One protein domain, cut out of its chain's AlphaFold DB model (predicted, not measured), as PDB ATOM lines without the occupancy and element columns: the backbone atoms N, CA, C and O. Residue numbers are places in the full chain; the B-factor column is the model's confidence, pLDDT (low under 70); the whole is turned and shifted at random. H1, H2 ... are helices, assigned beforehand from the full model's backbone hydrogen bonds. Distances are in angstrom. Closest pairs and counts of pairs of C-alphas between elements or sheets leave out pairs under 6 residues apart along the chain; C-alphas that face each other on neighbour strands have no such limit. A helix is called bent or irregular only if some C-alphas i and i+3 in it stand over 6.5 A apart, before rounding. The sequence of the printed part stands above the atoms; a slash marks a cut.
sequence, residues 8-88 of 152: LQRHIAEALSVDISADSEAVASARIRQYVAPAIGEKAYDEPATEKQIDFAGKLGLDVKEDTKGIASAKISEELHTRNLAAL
ATOM      1  N   LEU A   8     377.059 288.077 374.448       96.25
ATOM      2  CA  LEU A   8     375.663 287.678 374.566       96.25
ATOM      3  C   LEU A   8     375.405 286.927 375.876       96.25
ATOM      4  O   LEU A   8     374.459 287.255 376.577       96.25
ATOM      5  N   GLN A   9     376.274 285.981 376.244       96.62
ATOM      6  CA  GLN A   9     376.151 285.266 377.516       96.62
ATOM      7  C   GLN A   9     376.236 286.210 378.716       96.62
ATOM      8  O   GLN A   9     375.410 286.102 379.612       96.62
ATOM      9  N   ARG A  10     377.169 287.174 378.717       97.12
ATOM     10  CA  ARG A  10     377.245 288.198 379.775       97.12
ATOM     11  C   ARG A  10     375.969 289.023 379.878       97.12
ATOM     12  O   ARG A  10     375.473 289.212 380.978       97.12
ATOM     13  N   HIS A  11     375.432 289.471 378.747       97.12
ATOM     14  CA  HIS A  11     374.199 290.255 378.727       97.12
ATOM     15  C   HIS A  11     372.993 289.455 379.243       97.12
ATOM     16  O   HIS A  11     372.200 289.962 380.030       97.12
ATOM     17  N   ILE A  12     372.874 288.187 378.841       96.38
ATOM     18  CA  ILE A  12     371.808 287.300 379.324       96.38
ATOM     19  C   ILE A  12     371.982 287.009 380.818       96.38
ATOM     20  O   ILE A  12     371.010 287.059 381.563       96.38
ATOM     21  N   ALA A  13     373.200 286.723 381.275       96.25
ATOM     22  CA  ALA A  13     373.472 286.442 382.680       96.25
ATOM     23  C   ALA A  13     373.181 287.656 383.576       96.25
ATOM     24  O   ALA A  13     372.566 287.496 384.625       96.25
ATOM     25  N   GLU A  14     373.515 288.866 383.121       96.94
ATOM     26  CA  GLU A  14     373.132 290.118 383.783       96.94
ATOM     27  C   GLU A  14     371.605 290.251 383.890       96.94
ATOM     28  O   GLU A  14     371.085 290.490 384.977       96.94
ATOM     29  N   ALA A  15     370.872 289.998 382.799       96.50
ATOM     30  CA  ALA A  15     369.408 290.031 382.802       96.50
ATOM     31  C   ALA A  15     368.776 288.987 383.746       96.50
ATOM     32  O   ALA A  15     367.687 289.208 384.273       96.50
ATOM     33  N   LEU A  16     369.460 287.862 383.980       94.56
ATOM     34  CA  LEU A  16     369.022 286.785 384.872       94.56
ATOM     35  C   LEU A  16     369.562 286.920 386.307       94.56
ATOM     36  O   LEU A  16     369.233 286.089 387.149       94.56
ATOM     37  N   SER A  17     370.373 287.944 386.603       95.62
ATOM     38  CA  SER A  17     371.110 288.085 387.873       95.62
ATOM     39  C   SER A  17     371.978 286.863 388.225       95.62
ATOM     40  O   SER A  17     372.048 286.449 389.382       95.62
ATOM     41  N   VAL A  18     372.642 286.276 387.226       93.44
ATOM     42  CA  VAL A  18     373.534 285.113 387.377       93.44
ATOM     43  C   VAL A  18     374.984 285.557 387.223       93.44
ATOM     44  O   VAL A  18     375.340 286.189 386.230       93.44
ATOM     45  N   ASP A  19     375.840 285.193 388.177       93.75
ATOM     46  CA  ASP A  19     377.280 285.420 388.045       93.75
ATOM     47  C   ASP A  19     377.927 284.322 387.190       93.75
ATOM     48  O   ASP A  19     377.838 283.134 387.498       93.75
ATOM     49  N   ILE A  20     378.583 284.750 386.113       95.12
ATOM     50  CA  ILE A  20     379.376 283.912 385.203       95.12
ATOM     51  C   ILE A  20     380.775 284.500 384.966       95.12
ATOM     52  O   ILE A  20     381.459 284.141 384.011       95.12
ATOM     53  N   SER A  21     381.196 285.473 385.778       92.50
ATOM     54  CA  SER A  21     382.406 286.273 385.534       92.50
ATOM     55  C   SER A  21     383.697 285.447 385.518       92.50
ATOM     56  O   SER A  21     384.619 285.765 384.764       92.50
ATOM     57  N   ALA A  22     383.736 284.379 386.316       90.94
ATOM     58  CA  ALA A  22     384.846 283.434 386.407       90.94
ATOM     59  C   ALA A  22     384.660 282.174 385.542       90.94
ATOM     60  O   ALA A  22     385.552 281.331 385.499       90.94
ATOM     61  N   ASP A  23     383.513 282.027 384.877       93.31
ATOM     62  CA  ASP A  23     383.210 280.834 384.097       93.31
ATOM     63  C   ASP A  23     383.829 280.894 382.702       93.31
ATOM     64  O   ASP A  23     384.082 281.960 382.137       93.31
ATOM     65  N   SER A  24     383.975 279.722 382.096       93.88
ATOM     66  CA  SER A  24     384.212 279.616 380.667       93.88
ATOM     67  C   SER A  24     382.955 279.776 379.836       93.88
ATOM     68  O   SER A  24     381.843 279.716 380.354       93.88
ATOM     69  N   GLU A  25     383.105 279.949 378.521       94.38
ATOM     70  CA  GLU A  25     381.962 279.995 377.601       94.38
ATOM     71  C   GLU A  25     381.029 278.783 377.775       94.38
ATOM     72  O   GLU A  25     379.805 278.932 377.802       94.38
ATOM     73  N   ALA A  26     381.599 277.585 377.938       92.50
ATOM     74  CA  ALA A  26     380.839 276.352 378.103       92.50
ATOM     75  C   ALA A  26     380.128 276.287 379.463       92.50
ATOM     76  O   ALA A  26     378.941 275.955 379.521       92.50
ATOM     77  N   VAL A  27     380.825 276.638 380.549       94.12
ATOM     78  CA  VAL A  27     380.244 276.640 381.901       94.12
ATOM     79  C   VAL A  27     379.168 277.722 382.024       94.12
ATOM     80  O   VAL A  27     378.068 277.434 382.493       94.12
ATOM     81  N   ALA A  28     379.418 278.921 381.495       95.31
ATOM     82  CA  ALA A  28     378.440 280.003 381.432       95.31
ATOM     83  C   ALA A  28     377.187 279.598 380.645       95.31
ATOM     84  O   ALA A  28     376.069 279.879 381.074       95.31
ATOM     85  N   SER A  29     377.353 278.893 379.519       93.69
ATOM     86  CA  SER A  29     376.231 278.343 378.748       93.69
ATOM     87  C   SER A  29     375.380 277.392 379.591       93.69
ATOM     88  O   SER A  29     374.154 277.510 379.615       93.69
ATOM     89  N   ALA A  30     376.023 276.483 380.333       93.31
ATOM     90  CA  ALA A  30     375.332 275.550 381.216       93.31
ATOM     91  C   ALA A  30     374.573 276.274 382.341       93.31
ATOM     92  O   ALA A  30     373.408 275.948 382.579       93.31
ATOM     93  N   ARG A  31     375.184 277.290 382.972       94.06
ATOM     94  CA  ARG A  31     374.516 278.110 383.995       94.06
ATOM     95  C   ARG A  31     373.317 278.851 383.426       94.06
ATOM     96  O   ARG A  31     372.221 278.700 383.943       94.06
ATOM     97  N   ILE A  32     373.484 279.586 382.327       94.56
ATOM     98  CA  ILE A  32     372.384 280.324 381.683       94.56
ATOM     99  C   ILE A  32     371.238 279.376 381.318       94.56
ATOM    100  O   ILE A  32     370.076 279.665 381.602       94.56
ATOM    101  N   ARG A  33     371.554 278.214 380.732       92.19
ATOM    102  CA  ARG A  33     370.549 277.218 380.352       92.19
ATOM    103  C   ARG A  33     369.728 276.739 381.547       92.19
ATOM    104  O   ARG A  33     368.533 276.527 381.374       92.19
ATOM    105  N   GLN A  34     370.325 276.588 382.729       91.25
ATOM    106  CA  GLN A  34     369.593 276.184 383.934       91.25
ATOM    107  C   GLN A  34     368.441 277.145 384.265       91.25
ATOM    108  O   GLN A  34     367.372 276.689 384.658       91.25
ATOM    109  N   TYR A  35     368.629 278.450 384.055       90.50
ATOM    110  CA  TYR A  35     367.603 279.464 384.310       90.50
ATOM    111  C   TYR A  35     366.618 279.626 383.147       90.50
ATOM    112  O   TYR A  35     365.428 279.828 383.368       90.50
ATOM    113  N   VAL A  36     367.098 279.539 381.902       92.31
ATOM    114  CA  VAL A  36     366.274 279.807 380.711       92.31
ATOM    115  C   VAL A  36     365.433 278.601 380.299       92.31
ATOM    116  O   VAL A  36     364.289 278.783 379.890       92.31
ATOM    117  N   ALA A  37     365.968 277.379 380.397       92.06
ATOM    118  CA  ALA A  37     365.315 276.183 379.862       92.06
ATOM    119  C   ALA A  37     363.874 275.980 380.379       92.06
ATOM    120  O   ALA A  37     362.989 275.800 379.539       92.06
ATOM    121  N   PRO A  38     363.583 276.117 381.693       89.62
ATOM    122  CA  PRO A  38     362.215 275.971 382.193       89.62
ATOM    123  C   PRO A  38     361.240 276.991 381.589       89.62
ATOM    124  O   PRO A  38     360.085 276.663 381.332       89.62
ATOM    125  N   ALA A  39     361.704 278.217 381.325       90.38
ATOM    126  CA  ALA A  39     360.870 279.298 380.802       90.38
ATOM    127  C   ALA A  39     360.480 279.108 379.326       90.38
ATOM    128  O   ALA A  39     359.483 279.671 378.881       90.38
ATOM    129  N   ILE A  40     361.246 278.315 378.572       91.69
ATOM    130  CA  ILE A  40     361.013 278.055 377.142       91.69
ATOM    131  C   ILE A  40     360.478 276.643 376.865       91.69
ATOM    132  O   ILE A  40     360.426 276.224 375.712       91.69
ATOM    133  N   GLY A  41     360.081 275.900 377.906       89.31
ATOM    134  CA  GLY A  41     359.582 274.527 377.774       89.31
ATOM    135  C   GLY A  41     360.663 273.495 377.433       89.31
ATOM    136  O   GLY A  41     360.342 272.391 376.999       89.31
ATOM    137  N   GLU A  42     361.935 273.840 377.630       89.94
ATOM    138  CA  GLU A  42     363.074 272.949 377.429       89.94
ATOM    139  C   GLU A  42     363.453 272.243 378.732       89.94
ATOM    140  O   GLU A  42     363.263 272.755 379.838       89.94
ATOM    141  N   LYS A  43     364.066 271.062 378.613       81.88
ATOM    142  CA  LYS A  43     364.549 270.340 379.792       81.88
ATOM    143  C   LYS A  43     365.726 271.090 380.425       81.88
ATOM    144  O   LYS A  43     366.800 271.203 379.821       81.88
ATOM    145  N   ALA A  44     365.534 271.554 381.658       76.75
ATOM    146  CA  ALA A  44     366.626 271.948 382.535       76.75
ATOM    147  C   ALA A  44     367.304 270.697 383.108       76.75
ATOM    148  O   ALA A  44     366.644 269.724 383.462       76.75
ATOM    149  N   TYR A  45     368.633 270.713 383.181       76.69
ATOM    150  CA  TYR A  45     369.396 269.738 383.963       76.69
ATOM    151  C   TYR A  45     369.592 270.307 385.368       76.69
ATOM    152  O   TYR A  45     370.719 270.575 385.761       76.69
ATOM    153  N   ASP A  46     368.489 270.581 386.059       81.88
ATOM    154  CA  ASP A  46     368.437 271.176 387.399       81.88
ATOM    155  C   ASP A  46     368.751 270.176 388.521       81.88
ATOM    156  O   ASP A  46     369.027 270.570 389.651       81.88
ATOM    157  N   GLU A  47     368.762 268.885 388.198       90.12
ATOM    158  CA  GLU A  47     369.178 267.828 389.110       90.12
ATOM    159  C   GLU A  47     370.605 268.086 389.650       90.12
ATOM    160  O   GLU A  47     371.493 268.471 388.876       90.12
ATOM    161  N   PRO A  48     370.869 267.820 390.944       94.06
ATOM    162  CA  PRO A  48     372.213 267.899 391.517       94.06
ATOM    163  C   PRO A  48     373.208 266.976 390.809       94.06
ATOM    164  O   PRO A  48     372.826 265.912 390.299       94.06
ATOM    165  N   ALA A  49     374.488 267.357 390.805       94.94
ATOM    166  CA  ALA A  49     375.568 266.509 390.309       94.94
ATOM    167  C   ALA A  49     375.493 265.091 390.911       94.94
ATOM    168  O   ALA A  49     375.252 264.898 392.101       94.94
ATOM    169  N   THR A  50     375.681 264.071 390.073       95.44
ATOM    170  CA  THR A  50     375.680 262.675 390.537       95.44
ATOM    171  C   THR A  50     376.915 262.382 391.389       95.44
ATOM    172  O   THR A  50     377.972 262.967 391.156       95.44
ATOM    173  N   GLU A  51     376.837 261.400 392.290       95.12
ATOM    174  CA  GLU A  51     377.997 260.943 393.078       95.12
ATOM    175  C   GLU A  51     379.206 260.604 392.198       95.12
ATOM    176  O   GLU A  51     380.330 260.985 392.509       95.12
ATOM    177  N   LYS A  52     378.969 259.975 391.038       93.12
ATOM    178  CA  LYS A  52     380.019 259.676 390.055       93.12
ATOM    179  C   LYS A  52     380.675 260.938 389.494       93.12
ATOM    180  O   LYS A  52     381.885 260.954 389.305       93.12
ATOM    181  N   GLN A  53     379.899 261.986 389.214       95.19
ATOM    182  CA  GLN A  53     380.453 263.269 388.767       95.19
ATOM    183  C   GLN A  53     381.227 263.959 389.888       95.19
ATOM    184  O   GLN A  53     382.288 264.501 389.609       95.19
ATOM    185  N   ILE A  54     380.732 263.916 391.127       96.19
ATOM    186  CA  ILE A  54     381.399 264.512 392.291       96.19
ATOM    187  C   ILE A  54     382.735 263.811 392.562       96.19
ATOM    188  O   ILE A  54     383.756 264.484 392.678       96.19
ATOM    189  N   ASP A  55     382.756 262.476 392.604       94.94
ATOM    190  CA  ASP A  55     383.986 261.690 392.776       94.94
ATOM    191  C   ASP A  55     384.984 261.960 391.643       94.94
ATOM    192  O   ASP A  55     386.160 262.254 391.875       94.94
ATOM    193  N   PHE A  56     384.508 261.935 390.396       93.50
ATOM    194  CA  PHE A  56     385.363 262.170 389.242       93.50
ATOM    195  C   PHE A  56     385.910 263.603 389.193       93.50
ATOM    196  O   PHE A  56     387.100 263.797 388.954       93.50
ATOM    197  N   ALA A  57     385.079 264.608 389.469       94.62
ATOM    198  CA  ALA A  57     385.505 265.998 389.601       94.62
ATOM    199  C   ALA A  57     386.526 266.167 390.735       94.62
ATOM    200  O   ALA A  57     387.545 266.825 390.537       94.62
ATOM    201  N   GLY A  58     386.321 265.491 391.869       95.31
ATOM    202  CA  GLY A  58     387.272 265.459 392.977       95.31
ATOM    203  C   GLY A  58     388.642 264.913 392.561       95.31
ATOM    204  O   GLY A  58     389.664 265.517 392.883       95.31
ATOM    205  N   LYS A  59     388.688 263.846 391.750       92.75
ATOM    206  CA  LYS A  59     389.937 263.320 391.146       92.75
ATOM    207  C   LYS A  59     390.600 264.311 390.183       92.75
ATOM    208  O   LYS A  59     391.812 264.259 389.965       92.75
ATOM    209  N   LEU A  60     389.822 265.226 389.612       92.06
ATOM    210  CA  LEU A  60     390.317 266.345 388.815       92.06
ATOM    211  C   LEU A  60     390.663 267.582 389.667       92.06
ATOM    212  O   LEU A  60     391.172 268.552 389.119       92.06
ATOM    213  N   GLY A  61     390.464 267.571 390.987       94.25
ATOM    214  CA  GLY A  61     390.697 268.741 391.842       94.25
ATOM    215  C   GLY A  61     389.651 269.848 391.673       94.25
ATOM    216  O   GLY A  61     389.914 270.997 392.015       94.25
ATOM    217  N   LEU A  62     388.480 269.512 391.131       94.44
ATOM    218  CA  LEU A  62     387.343 270.412 390.978       94.44
ATOM    219  C   LEU A  62     386.338 270.189 392.113       94.44
ATOM    220  O   LEU A  62     386.066 269.047 392.485       94.44
ATOM    221  N   ASP A  63     385.725 271.269 392.591       94.94
ATOM    222  CA  ASP A  63     384.534 271.190 393.438       94.94
ATOM    223  C   ASP A  63     383.275 271.474 392.610       94.94
ATOM    224  O   ASP A  63     383.151 272.522 391.966       94.94
ATOM    225  N   VAL A  64     382.364 270.498 392.612       95.38
ATOM    226  CA  VAL A  64     381.085 270.525 391.887       95.38
ATOM    227  C   VAL A  64     379.913 270.065 392.760       95.38
ATOM    228  O   VAL A  64     378.856 269.728 392.234       95.38
ATOM    229  N   LYS A  65     380.087 270.002 394.088       95.06
ATOM    230  CA  LYS A  65     379.067 269.460 395.008       95.06
ATOM    231  C   LYS A  65     377.752 270.232 394.968       95.06
ATOM    232  O   LYS A  65     376.688 269.625 394.995       95.06
ATOM    233  N   GLU A  66     377.852 271.552 394.854       93.75
ATOM    234  CA  GLU A  66     376.706 272.465 394.787       93.75
ATOM    235  C   GLU A  66     376.264 272.755 393.341       93.75
ATOM    236  O   GLU A  66     375.342 273.536 393.109       93.75
ATOM    237  N   ASP A  67     376.927 272.158 392.346       93.81
ATOM    238  CA  ASP A  67     376.566 272.343 390.945       93.81
ATOM    239  C   ASP A  67     375.476 271.353 390.512       93.81
ATOM    240  O   ASP A  67     375.361 270.219 390.987       93.81
ATOM    241  N   THR A  68     374.706 271.757 389.507       94.31
ATOM    242  CA  THR A  68     373.793 270.851 388.809       94.31
ATOM    243  C   THR A  68     374.540 269.912 387.865       94.31
ATOM    244  O   THR A  68     375.669 270.190 387.448       94.31
ATOM    245  N   LYS A  69     373.903 268.807 387.445       93.25
ATOM    246  CA  LYS A  69     374.500 267.828 386.511       93.25
ATOM    247  C   LYS A  69     375.053 268.481 385.249       93.25
ATOM    248  O   LYS A  69     376.097 268.049 384.751       93.25
ATOM    249  N   GLY A  70     374.353 269.489 384.723       92.44
ATOM    250  CA  GLY A  70     374.766 270.222 383.528       92.44
ATOM    251  C   GLY A  70     376.038 271.037 383.756       92.44
ATOM    252  O   GLY A  70     376.990 270.916 382.985       92.44
ATOM    253  N   ILE A  71     376.082 271.813 384.843       94.31
ATOM    254  CA  ILE A  71     377.238 272.647 385.195       94.31
ATOM    255  C   ILE A  71     378.450 271.774 385.543       94.31
ATOM    256  O   ILE A  71     379.538 271.999 385.012       94.31
ATOM    257  N   ALA A  72     378.257 270.734 386.359       95.25
ATOM    258  CA  ALA A  72     379.313 269.794 386.722       95.25
ATOM    259  C   ALA A  72     379.928 269.131 385.479       95.25
ATOM    260  O   ALA A  72     381.149 269.064 385.349       95.25
ATOM    261  N   SER A  73     379.098 268.704 384.518       94.19
ATOM    262  CA  SER A  73     379.581 268.129 383.253       94.19
ATOM    263  C   SER A  73     380.404 269.123 382.437       94.19
ATOM    264  O   SER A  73     381.435 268.743 381.883       94.19
ATOM    265  N   ALA A  74     379.972 270.386 382.370       93.81
ATOM    266  CA  ALA A  74     380.695 271.428 381.647       93.81
ATOM    267  C   ALA A  74     382.080 271.680 382.263       93.81
ATOM    268  O   ALA A  74     383.075 271.645 381.540       93.81
ATOM    269  N   LYS A  75     382.156 271.828 383.594       94.81
ATOM    270  CA  LYS A  75     383.425 272.002 384.325       94.81
ATOM    271  C   LYS A  75     384.366 270.806 384.145       94.81
ATOM    272  O   LYS A  75     385.537 270.984 383.824       94.81
ATOM    273  N   ILE A  76     383.850 269.581 384.294       94.19
ATOM    274  CA  ILE A  76     384.626 268.347 384.082       94.19
ATOM    275  C   ILE A  76     385.171 268.288 382.650       94.19
ATOM    276  O   ILE A  76     386.346 267.987 382.446       94.19
ATOM    277  N   SER A  77     384.333 268.566 381.648       91.81
ATOM    278  CA  SER A  77     384.740 268.520 380.243       91.81
ATOM    279  C   SER A  77     385.810 269.559 379.919       91.81
ATOM    280  O   SER A  77     386.734 269.261 379.161       91.81
ATOM    281  N   GLU A  78     385.694 270.763 380.475       91.50
ATOM    282  CA  GLU A  78     386.692 271.819 380.323       91.50
ATOM    283  C   GLU A  78     388.044 271.407 380.913       91.50
ATOM    284  O   GLU A  78     389.070 271.494 380.237       91.50
ATOM    285  N   GLU A  79     388.052 270.885 382.137       92.56
ATOM    286  CA  GLU A  79     389.287 270.450 382.789       92.56
ATOM    287  C   GLU A  79     389.941 269.274 382.050       92.56
ATOM    288  O   GLU A  79     391.153 269.264 381.819       92.56
ATOM    289  N   LEU A  80     389.144 268.303 381.591       91.25
ATOM    290  CA  LEU A  80     389.644 267.219 380.745       91.25
ATOM    291  C   LEU A  80     390.253 267.749 379.446       91.25
ATOM    292  O   LEU A  80     391.302 267.264 379.020       91.25
ATOM    293  N   HIS A  81     389.618 268.733 378.809       88.44
ATOM    294  CA  HIS A  81     390.148 269.353 377.601       88.44
ATOM    295  C   HIS A  81     391.497 270.031 377.867       88.44
ATOM    296  O   HIS A  81     392.460 269.765 377.146       88.44
ATOM    297  N   THR A  82     391.597 270.815 378.942       89.56
ATOM    298  CA  THR A  82     392.838 271.476 379.372       89.56
ATOM    299  C   THR A  82     393.965 270.468 379.595       89.56
ATOM    300  O   THR A  82     395.049 270.606 379.021       89.56
ATOM    301  N   ARG A  83     393.704 269.389 380.345       91.50
ATOM    302  CA  ARG A  83     394.689 268.318 380.576       91.50
ATOM    303  C   ARG A  83     395.087 267.599 379.298       91.50
ATOM    304  O   ARG A  83     396.259 267.289 379.112       91.50
ATOM    305  N   ASN A  84     394.131 267.338 378.411       90.31
ATOM    306  CA  ASN A  84     394.397 266.673 377.140       90.31
ATOM    307  C   ASN A  84     395.279 267.522 376.226       90.31
ATOM    308  O   ASN A  84     396.205 266.983 375.621       90.31
ATOM    309  N   LEU A  85     395.042 268.833 376.152       88.06
ATOM    310  CA  LEU A  85     395.900 269.740 375.393       88.06
ATOM    311  C   LEU A  85     397.311 269.811 375.987       88.06
ATOM    312  O   LEU A  85     398.286 269.693 375.244       88.06
ATOM    313  N   ALA A  86     397.427 269.935 377.311       89.88
ATOM    314  CA  ALA A  86     398.722 269.946 377.987       89.88
ATOM    315  C   ALA A  86     399.497 268.635 377.759       89.88
ATOM    316  O   ALA A  86     400.666 268.658 377.375       89.88
ATOM    317  N   ALA A  87     398.836 267.485 377.914       90.12
ATOM    318  CA  ALA A  87     399.432 266.177 377.657       90.12
ATOM    319  C   ALA A  87     399.850 266.018 376.188       90.12
ATOM    320  O   ALA A  87     400.926 265.496 375.907       90.12
ATOM    321  N   LEU A  88     399.052 266.515 375.237       89.00
ATOM    322  CA  LEU A  88     399.415 266.479 373.821       89.00
ATOM    323  C   LEU A  88     400.694 267.273 373.536       89.00
ATOM    324  O   LEU A  88     401.570 266.786 372.817       89.00
TER     325      LEU A  88
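AT A GLANCE: This is residues 8 to 88 of the 152 residues of an uncharacterized protein of marine sediment metagenome (UniProt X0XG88). The longest helix, H4, packs partly alongside H2, offset and running the opposite way; short helix H3 packs on H4, and short helix H1 crosses H2. The printed part has 81 residues with four named helices, H1 to H4 in order, and no named strand: all helix. It is compact, radius of gyration of the C-alphas 13.3 A, spanning 38 by 26 by 18 A.

IN THESE COORDINATES: H4, residues 69 to 88, is 28.0 A long and ends at C-alpha 88 (399.415, 266.479, 373.821). H2, residues 25 to 40, is 21.0 A long, with a kink of 41 degrees near residue 34; it is irregular, only just: C-alphas 35 and 38 are 6.8 A apart. H3 is residues 51 to 59, 12.3 A; H1, residues 8 to 15, 10.6 A, begins at C-alpha 8 (375.663, 287.678, 374.566).

HOW THE PARTS SIT: With residues 70 to 78 alone, H4 touches H2, closest C-alphas Ala 74 and Val 27, 5.2 A, at a shallow tilt of 20 degrees, opposite ways. With residues 69 to 76 alone, H4 touches H3, closest C-alphas Ile 76 and Ala 57, 6.1 A, at a shallow tilt of 32 degrees, only just short of steep. H2, with residues 25 to 32 alone, touches H1, closest C-alphas Ile 32 and Ala 13, 6.3 A, at a steep tilt of 54 degrees. H1 is apart from H3 and H4. Each O i to N i+4 pair is within hydrogen-bond range in H1, H3 and H4, and 9 of 12 in H2.

THE WHOLE: The C-alphas farthest apart, Ala 39 and Leu 88, are 41.2 A apart. The printed part has no cut, its three links are short, and no printed residue is under pLDDT 70.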